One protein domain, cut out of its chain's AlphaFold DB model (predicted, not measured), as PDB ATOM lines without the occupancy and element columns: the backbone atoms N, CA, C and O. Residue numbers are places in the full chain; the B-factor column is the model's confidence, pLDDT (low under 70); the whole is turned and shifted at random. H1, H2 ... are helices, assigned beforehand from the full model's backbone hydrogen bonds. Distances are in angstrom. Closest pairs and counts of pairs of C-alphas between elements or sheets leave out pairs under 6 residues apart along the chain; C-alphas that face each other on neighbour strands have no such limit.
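AT A GLANCE: This is residues 14 to 34 and 56 to 100 of the 383 residues of an uncharacterized protein of Candidatus Parcubacteria bacterium (UniProt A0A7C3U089). Two long helices, H1 and H2, run side by side in opposite ways, and a shorter helical hairpin, H3 and H4, lies across one end of the pair. The printed part has 66 residues with four named helices, H1 to H4 in order: all helix. It is compact, radius of gyration of the C-alphas 12.4 A, spanning 33 by 25 by 22 A.

HOW THE PARTS SIT: Start at H1, residues 14 to 34: it touches H2, residues 57 to 73, at a shallow tilt of 4 degrees; their closest C-alphas, Phe 24 and Phe 68, are 6.8 A apart. H3, residues 76 to 85, touches H2 only at the corner, closest C-alphas Ile 72 and Met 78, 5.3 A. Look at Leu 83 and Gln 90, the closest C-alphas, 5.6 A, of the hairpin of H3 and H4, residues 87 to 99. Every O i to N i+4 pair is within hydrogen-bond range in H1, H2 and H3, and 7 of 9 in H4.

IN THESE COORDINATES: Find C-alpha 14 at (-49.406, -18.884, -29.221); H1 runs 30.4 A from there, H2 24.1 A. H4 ends at C-alpha 99, (-37.740, -2.704, -17.364).

THE WHOLE: Residues 35 to 55 are not printed; C-alphas 34 and 56 are 11.5 A apart. No printed residue is under 70 in pLDDT.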
ATOM      1  N   GLN A  14     -49.983 -18.914 -27.879       80.00
ATOM      2  CA  GLN A  14     -49.406 -18.884 -29.221       80.00
ATOM      3  C   GLN A  14     -50.386 -18.363 -30.286       80.00
ATOM      4  O   GLN A  14     -49.979 -17.621 -31.179       80.00
ATOM      5  N   GLU A  15     -51.666 -18.726 -30.213       84.69
ATOM      6  CA  GLU A  15     -52.710 -18.186 -31.094       84.69
ATOM      7  C   GLU A  15     -52.999 -16.718 -30.779       84.69
ATOM      8  O   GLU A  15     -53.092 -15.907 -31.700       84.69
ATOM      9  N   ALA A  16     -53.040 -16.357 -29.493       83.56
ATOM     10  CA  ALA A  16     -53.153 -14.969 -29.057       83.56
ATOM     11  C   ALA A  16     -51.982 -14.127 -29.591       83.56
ATOM     12  O   ALA A  16     -52.190 -13.050 -30.145       83.56
ATOM     13  N   TYR A  17     -50.752 -14.647 -29.519       86.88
ATOM     14  CA  TYR A  17     -49.575 -13.979 -30.072       86.88
ATOM     15  C   TYR A  17     -49.676 -13.765 -31.587       86.88
ATOM     16  O   TYR A  17     -49.442 -12.657 -32.070       86.88
ATOM     17  N   LYS A  18     -50.087 -14.791 -32.342       89.06
ATOM     18  CA  LYS A  18     -50.301 -14.676 -33.795       89.06
ATOM     19  C   LYS A  18     -51.357 -13.625 -34.141       89.06
ATOM     20  O   LYS A  18     -51.157 -12.864 -35.083       89.06
ATOM     21  N   ALA A  19     -52.452 -13.567 -33.382       89.25
ATOM     22  CA  ALA A  19     -53.503 -12.576 -33.585       89.25
ATOM     23  C   ALA A  19     -52.991 -11.143 -33.362       89.25
ATOM     24  O   ALA A  19     -53.260 -10.266 -34.182       89.25
ATOM     25  N   ILE A  20     -52.193 -10.921 -32.311       88.50
ATOM     26  CA  ILE A  20     -51.593  -9.612 -32.017       88.50
ATOM     27  C   ILE A  20     -50.618  -9.190 -33.123       88.50
ATOM     28  O   ILE A  20     -50.682  -8.046 -33.572       88.50
ATOM     29  N   ILE A  21     -49.764 -10.096 -33.624       90.62
ATOM     30  CA  ILE A  21     -48.902  -9.795 -34.783       90.62
ATOM     31  C   ILE A  21     -49.749  -9.416 -35.997       90.62
ATOM     32  O   ILE A  21     -49.483  -8.398 -36.627       90.62
ATOM     33  N   ALA A  22     -50.759 -10.219 -36.339       89.38
ATOM     34  CA  ALA A  22     -51.579  -9.974 -37.522       89.38
ATOM     35  C   ALA A  22     -52.294  -8.615 -37.445       89.38
ATOM     36  O   ALA A  22     -52.363  -7.887 -38.435       89.38
ATOM     37  N   GLN A  23     -52.782  -8.246 -36.258       91.38
ATOM     38  CA  GLN A  23     -53.384  -6.939 -36.016       91.38
ATOM     39  C   GLN A  23     -52.361  -5.801 -36.131       91.38
ATOM     40  O   GLN A  23     -52.674  -4.765 -36.720       91.38
ATOM     41  N   PHE A  24     -51.153  -5.987 -35.593       92.06
ATOM     42  CA  PHE A  24     -50.068  -5.013 -35.685       92.06
ATOM     43  C   PHE A  24     -49.634  -4.781 -37.138       92.06
ATOM     44  O   PHE A  24     -49.616  -3.638 -37.586       92.06
ATOM     45  N   GLU A  25     -49.371  -5.849 -37.892       91.12
ATOM     46  CA  GLU A  25     -49.009  -5.796 -39.316       91.12
ATOM     47  C   GLU A  25     -50.091  -5.097 -40.143       91.12
ATOM     48  O   GLU A  25     -49.794  -4.187 -40.916       91.12
ATOM     49  N   LYS A  26     -51.365  -5.450 -39.924       92.81
ATOM     50  CA  LYS A  26     -52.494  -4.812 -40.609       92.81
ATOM     51  C   LYS A  26     -52.545  -3.305 -40.337       92.81
ATOM     52  O   LYS A  26     -52.612  -2.520 -41.278       92.81
ATOM     53  N   ARG A  27     -52.473  -2.889 -39.069       90.06
ATOM     54  CA  ARG A  27     -52.501  -1.464 -38.693       90.06
ATOM     55  C   ARG A  27     -51.279  -0.704 -39.202       90.06
ATOM     56  O   ARG A  27     -51.404   0.429 -39.653       90.06
ATOM     57  N   LYS A  28     -50.104  -1.332 -39.183       90.12
ATOM     58  CA  LYS A  28     -48.880  -0.763 -39.751       90.12
ATOM     59  C   LYS A  28     -49.045  -0.517 -41.252       90.12
ATOM     60  O   LYS A  28     -48.727   0.569 -41.723       90.12
ATOM     61  N   GLN A  29     -49.591  -1.483 -41.994       89.75
ATOM     62  CA  GLN A  29     -49.885  -1.326 -43.421       89.75
ATOM     63  C   GLN A  29     -50.925  -0.231 -43.687       89.75
ATOM     64  O   GLN A  29     -50.754   0.536 -44.629       89.75
ATOM     65  N   GLU A  30     -51.962  -0.109 -42.854       89.19
ATOM     66  CA  GLU A  30     -52.960   0.967 -42.952       89.19
ATOM     67  C   GLU A  30     -52.323   2.358 -42.781       89.19
ATOM     68  O   GLU A  30     -52.590   3.253 -43.587       89.19
ATOM     69  N   ILE A  31     -51.430   2.525 -41.796       87.00
ATOM     70  CA  ILE A  31     -50.684   3.777 -41.582       87.00
ATOM     71  C   ILE A  31     -49.793   4.075 -42.795       87.00
ATOM     72  O   ILE A  31     -49.875   5.168 -43.353       87.00
ATOM     73  N   LEU A  32     -49.007   3.100 -43.267       85.81
ATOM     74  CA  LEU A  32     -48.110   3.274 -44.419       85.81
ATOM     75  C   LEU A  32     -48.870   3.589 -45.723       85.81
ATOM     76  O   LEU A  32     -48.447   4.445 -46.501       85.81
ATOM     77  N   ALA A  33     -50.010   2.934 -45.957       84.12
ATOM     78  CA  ALA A  33     -50.834   3.135 -47.148       84.12
ATOM     79  C   ALA A  33     -51.570   4.484 -47.141       84.12
ATOM     80  O   ALA A  33     -51.808   5.060 -48.206       84.12
ATOM     81  N   SER A  34     -51.911   5.016 -45.961       78.44
ATOM     82  CA  SER A  34     -52.525   6.345 -45.836       78.44
ATOM     83  C   SER A  34     -51.612   7.472 -46.343       78.44
ATOM     84  O   SER A  34     -52.105   8.495 -46.813       78.44
ATOM     85  N   SER A  56     -48.204  12.921 -36.477       83.38
ATOM     86  CA  SER A  56     -47.382  12.590 -37.645       83.38
ATOM     87  C   SER A  56     -47.347  11.073 -37.886       83.38
ATOM     88  O   SER A  56     -47.627  10.276 -36.991       83.38
ATOM     89  N   MET A  57     -46.989  10.639 -39.097       84.25
ATOM     90  CA  MET A  57     -46.839   9.208 -39.415       84.25
ATOM     91  C   MET A  57     -45.862   8.510 -38.452       84.25
ATOM     92  O   MET A  57     -46.122   7.400 -37.995       84.25
ATOM     93  N   GLU A  58     -44.760   9.182 -38.115       84.38
ATOM     94  CA  GLU A  58     -43.751   8.689 -37.173       84.38
ATOM     95  C   GLU A  58     -44.316   8.569 -35.751       84.38
ATOM     96  O   GLU A  58     -44.077   7.568 -35.073       84.38
ATOM     97  N   GLU A  59     -45.131   9.535 -35.314       86.81
ATOM     98  CA  GLU A  59     -45.824   9.489 -34.023       86.81
ATOM     99  C   GLU A  59     -46.842   8.341 -33.971       86.81
ATOM    100  O   GLU A  59     -46.881   7.599 -32.989       86.81
ATOM    101  N   GLN A  60     -47.611   8.132 -35.044       86.06
ATOM    102  CA  GLN A  60     -48.582   7.038 -35.142       86.06
ATOM    103  C   GLN A  60     -47.906   5.661 -35.131       86.06
ATOM    104  O   GLN A  60     -48.379   4.749 -34.451       86.06
ATOM    105  N   LEU A  61     -46.784   5.505 -35.843       87.06
ATOM    106  CA  LEU A  61     -45.999   4.267 -35.826       87.06
ATOM    107  C   LEU A  61     -45.391   4.010 -34.443       87.06
ATOM    108  O   LEU A  61     -45.493   2.897 -33.934       87.06
ATOM    109  N   THR A  62     -44.833   5.036 -33.799       89.62
ATOM    110  CA  THR A  62     -44.257   4.922 -32.448       89.62
ATOM    111  C   THR A  62     -45.323   4.557 -31.413       89.62
ATOM    112  O   THR A  62     -45.097   3.715 -30.538       89.62
ATOM    113  N   GLN A  63     -46.517   5.145 -31.525       90.12
ATOM    114  CA  GLN A  63     -47.652   4.807 -30.675       90.12
ATOM    115  C   GLN A  63     -48.101   3.360 -30.899       90.12
ATOM    116  O   GLN A  63     -48.270   2.620 -29.929       90.12
ATOM    117  N   LEU A  64     -48.219   2.923 -32.157       89.12
ATOM    118  CA  LEU A  64     -48.584   1.549 -32.495       89.12
ATOM    119  C   LEU A  64     -47.551   0.537 -31.971       89.12
ATOM    120  O   LEU A  64     -47.926  -0.501 -31.428       89.12
ATOM    121  N   GLU A  65     -46.256   0.837 -32.090       88.62
ATOM    122  CA  GLU A  65     -45.187   0.012 -31.520       88.62
ATOM    123  C   GLU A  65     -45.267  -0.061 -29.994       88.62
ATOM    124  O   GLU A  65     -45.067  -1.129 -29.413       88.62
ATOM    125  N   THR A  66     -45.593   1.051 -29.336       89.50
ATOM    126  CA  THR A  66     -45.763   1.101 -27.879       89.50
ATOM    127  C   THR A  66     -46.966   0.265 -27.434       89.50
ATOM    128  O   THR A  66     -46.853  -0.533 -26.505       89.50
ATOM    129  N   GLU A  67     -48.106   0.383 -28.122       90.19
ATOM    130  CA  GLU A  67     -49.298  -0.435 -27.870       90.19
ATOM    131  C   GLU A  67     -49.007  -1.926 -28.055       90.19
ATOM    132  O   GLU A  67     -49.358  -2.739 -27.197       90.19
ATOM    133  N   PHE A  68     -48.316  -2.281 -29.141       90.88
ATOM    134  CA  PHE A  68     -47.893  -3.651 -29.405       90.88
ATOM    135  C   PHE A  68     -47.005  -4.187 -28.280       90.88
ATOM    136  O   PHE A  68     -47.289  -5.251 -27.728       90.88
ATOM    137  N   ARG A  69     -45.976  -3.433 -27.869       89.38
ATOM    138  CA  ARG A  69     -45.094  -3.832 -26.760       89.38
ATOM    139  C   ARG A  69     -45.865  -4.021 -25.461       89.38
ATOM    140  O   ARG A  69     -45.658  -5.030 -24.795       89.38
ATOM    141  N   ASN A  70     -46.789  -3.122 -25.124       90.31
ATOM    142  CA  ASN A  70     -47.607  -3.248 -23.915       90.31
ATOM    143  C   ASN A  70     -48.467  -4.519 -23.935       90.31
ATOM    144  O   ASN A  70     -48.580  -5.203 -22.918       90.31
ATOM    145  N   GLN A  71     -49.025  -4.887 -25.090       88.81
ATOM    146  CA  GLN A  71     -49.786  -6.131 -25.226       88.81
ATOM    147  C   GLN A  71     -48.896  -7.370 -25.076       88.81
ATOM    148  O   GLN A  71     -49.262  -8.297 -24.353       88.81
ATOM    149  N   ILE A  72     -47.710  -7.386 -25.691       91.69
ATOM    150  CA  ILE A  72     -46.757  -8.497 -25.550       91.69
ATOM    151  C   ILE A  72     -46.231  -8.608 -24.113       91.69
ATOM    152  O   ILE A  72     -46.093  -9.711 -23.591       91.69
ATOM    153  N   PHE A  73     -45.960  -7.483 -23.456       92.50
ATOM    154  CA  PHE A  73     -45.410  -7.442 -22.101       92.50
ATOM    155  C   PHE A  73     -46.472  -7.601 -21.009       92.50
ATOM    156  O   PHE A  73     -46.117  -7.738 -19.842       92.50
ATOM    157  N   SER A  74     -47.756  -7.653 -21.364       86.56
ATOM    158  CA  SER A  74     -48.845  -7.846 -20.400       86.56
ATOM    159  C   SER A  74     -48.756  -9.170 -19.631       86.56
ATOM    160  O   SER A  74     -49.227  -9.259 -18.498       86.56
ATOM    161  N   GLN A  75     -48.168 -10.211 -20.234       87.12
ATOM    162  CA  GLN A  75     -48.076 -11.549 -19.651       87.12
ATOM    163  C   GLN A  75     -46.781 -12.246 -20.060       87.12
ATOM    164  O   GLN A  75     -46.404 -12.240 -21.233       87.12
ATOM    165  N   ARG A  76     -46.146 -12.957 -19.120       88.44
ATOM    166  CA  ARG A  76     -44.885 -13.681 -19.370       88.44
ATOM    167  C   ARG A  76     -44.941 -14.607 -20.590       88.44
ATOM    168  O   ARG A  76     -44.007 -14.647 -21.387       88.44
ATOM    169  N   GLN A  77     -46.033 -15.353 -20.757       87.12
ATOM    170  CA  GLN A  77     -46.160 -16.335 -21.842       87.12
ATOM    171  C   GLN A  77     -46.149 -15.694 -23.236       87.12
ATOM    172  O   GLN A  77     -45.660 -16.301 -24.192       87.12
ATOM    173  N   MET A  78     -46.639 -14.458 -23.351       89.19
ATOM    174  CA  MET A  78     -46.614 -13.689 -24.596       89.19
ATOM    175  C   MET A  78     -45.189 -13.251 -24.937       89.19
ATOM    176  O   MET A  78     -44.765 -13.378 -26.084       89.19
ATOM    177  N   VAL A  79     -44.410 -12.857 -23.926       90.25
ATOM    178  CA  VAL A  79     -42.972 -12.580 -24.061       90.25
ATOM    179  C   VAL A  79     -42.216 -13.821 -24.532       90.25
ATOM    180  O   VAL A  79     -41.403 -13.733 -25.446       90.25
ATOM    181  N   VAL A  80     -42.516 -14.998 -23.973       86.69
ATOM    182  CA  VAL A  80     -41.898 -16.266 -24.404       86.69
ATOM    183  C   VAL A  80     -42.217 -16.573 -25.869       86.69
ATOM    184  O   VAL A  80     -41.322 -16.970 -26.616       86.69
ATOM    185  N   CYS A  81     -43.462 -16.364 -26.308       86.75
ATOM    186  CA  CYS A  81     -43.830 -16.514 -27.719       86.75
ATOM    187  C   CYS A  81     -43.065 -15.520 -28.606       86.75
ATOM    188  O   CYS A  81     -42.535 -15.909 -29.648       86.75
ATOM    189  N   HIS A  82     -42.938 -14.270 -28.157       91.31
ATOM    190  CA  HIS A  82     -42.199 -13.233 -28.869       91.31
ATOM    191  C   HIS A  82     -40.704 -13.547 -29.005       91.31
ATOM    192  O   HIS A  82     -40.152 -13.403 -30.094       91.31
ATOM    193  N   LEU A  83     -40.075 -14.061 -27.945       89.56
ATOM    194  CA  LEU A  83     -38.680 -14.510 -27.948       89.56
ATOM    195  C   LEU A  83     -38.442 -15.675 -28.907       89.56
ATOM    196  O   LEU A  83     -37.455 -15.676 -29.640       89.56
ATOM    197  N   LYS A  84     -39.350 -16.659 -28.929       86.75
ATOM    198  CA  LYS A  84     -39.258 -17.804 -29.849       86.75
ATOM    199  C   LYS A  84     -39.390 -17.379 -31.309       86.75
ATOM    200  O   LYS A  84     -38.739 -17.962 -32.167       86.75
ATOM    201  N   ALA A  85     -40.208 -16.366 -31.586       87.56
ATOM    202  CA  ALA A  85     -40.364 -15.812 -32.926       87.56
ATOM    203  C   ALA A  85     -39.207 -14.883 -33.348       87.56
ATOM    204  O   ALA A  85     -39.039 -14.649 -34.539       87.56
ATOM    205  N   ASN A  86     -38.414 -14.364 -32.401       88.44
ATOM    206  CA  ASN A  86     -37.351 -13.383 -32.654       88.44
ATOM    207  C   ASN A  86     -36.030 -13.794 -31.971       88.44
ATOM    208  O   ASN A  86     -35.557 -13.095 -31.068       88.44
ATOM    209  N   PRO A  87     -35.417 -14.923 -32.379       86.44
ATOM    210  CA  PRO A  87     -34.254 -15.491 -31.695       86.44
ATOM    211  C   PRO A  87     -33.021 -14.575 -31.704       86.44
ATOM    212  O   PRO A  87     -32.233 -14.598 -30.765       86.44
ATOM    213  N   GLU A  88     -32.872 -13.719 -32.715       89.38
ATOM    214  CA  GLU A  88     -31.728 -12.805 -32.843       89.38
ATOM    215  C   GLU A  88     -31.771 -11.633 -31.846       89.38
ATOM    216  O   GLU A  88     -30.744 -11.034 -31.541       89.38
ATOM    217  N   ASN A  89     -32.949 -11.326 -31.290       90.69
ATOM    218  CA  ASN A  89     -33.176 -10.169 -30.419       90.69
ATOM    219  C   ASN A  89     -33.467 -10.555 -28.960       90.69
ATOM    220  O   ASN A  89     -33.985  -9.738 -28.196       90.69
ATOM    221  N   GLN A  90     -33.148 -11.787 -28.553       88.00
ATOM    222  CA  GLN A  90     -33.556 -12.339 -27.255       88.00
ATOM    223  C   GLN A  90     -33.142 -11.475 -26.057       88.00
ATOM    224  O   GLN A  90     -33.982 -11.135 -25.226       88.00
ATOM    225  N   GLU A  91     -31.874 -11.071 -25.981       88.88
ATOM    226  CA  GLU A  91     -31.364 -10.270 -24.858       88.88
ATOM    227  C   GLU A  91     -32.008  -8.882 -24.792       88.88
ATOM    228  O   GLU A  91     -32.344  -8.399 -23.709       88.88
ATOM    229  N   LYS A  92     -32.256  -8.264 -25.953       92.44
ATOM    230  CA  LYS A  92     -32.936  -6.969 -26.041       92.44
ATOM    231  C   LYS A  92     -34.382  -7.076 -25.555       92.44
ATOM    232  O   LYS A  92     -34.797  -6.282 -24.718       92.44
ATOM    233  N   ILE A  93     -35.121  -8.086 -26.017       90.94
ATOM    234  CA  ILE A  93     -36.516  -8.320 -25.616       90.94
ATOM    235  C   ILE A  93     -36.611  -8.595 -24.110       90.94
ATOM    236  O   ILE A  93     -37.479  -8.038 -23.440       90.94
ATOM    237  N   ILE A  94     -35.707  -9.416 -23.558       90.56
ATOM    238  CA  ILE A  94     -35.653  -9.687 -22.113       90.56
ATOM    239  C   ILE A  94     -35.379  -8.395 -21.339       90.56
ATOM    240  O   ILE A  94     -36.089  -8.102 -20.377       90.56
ATOM    241  N   ALA A  95     -34.377  -7.610 -21.744       92.62
ATOM    242  CA  ALA A  95     -34.034  -6.363 -21.070       92.62
ATOM    243  C   ALA A  95     -35.196  -5.355 -21.096       92.62
ATOM    244  O   ALA A  95     -35.524  -4.781 -20.058       92.62
ATOM    245  N   GLU A  96     -35.852  -5.185 -22.247       93.12
ATOM    246  CA  GLU A  96     -37.020  -4.311 -22.392       93.12
ATOM    247  C   GLU A  96     -38.187  -4.775 -21.511       93.12
ATOM    248  O   GLU A  96     -38.775  -3.968 -20.789       93.12
ATOM    249  N   TYR A  97     -38.481  -6.078 -21.496       93.50
ATOM    250  CA  TYR A  97     -39.549  -6.623 -20.663       93.50
ATOM    251  C   TYR A  97     -39.275  -6.436 -19.165       93.50
ATOM    252  O   TYR A  97     -40.154  -6.002 -18.423       93.50
ATOM    253  N   LEU A  98     -38.050  -6.701 -18.706       92.12
ATOM    254  CA  LEU A  98     -37.696  -6.564 -17.289       92.12
ATOM    255  C   LEU A  98     -37.740  -5.109 -16.797       92.12
ATOM    256  O   LEU A  98     -37.897  -4.881 -15.594       92.12
ATOM    257  N   GLN A  99     -37.599  -4.128 -17.691       91.81
ATOM    258  CA  GLN A  99     -37.740  -2.704 -17.364       91.81
ATOM    259  C   GLN A  99     -39.163  -2.170 -17.579       91.81
ATOM    260  O   GLN A  99     -39.467  -1.058 -17.145       91.81
ATOM    261  N   SER A 100     -40.042  -2.959 -18.199       91.06
ATOM    262  CA  SER A 100     -41.412  -2.563 -18.509       91.06
ATOM    263  C   SER A 100     -42.258  -2.348 -17.244       91.06
ATOM    264  O   SER A 100     -42.157  -3.131 -16.290       91.06
TER     265      SER A 100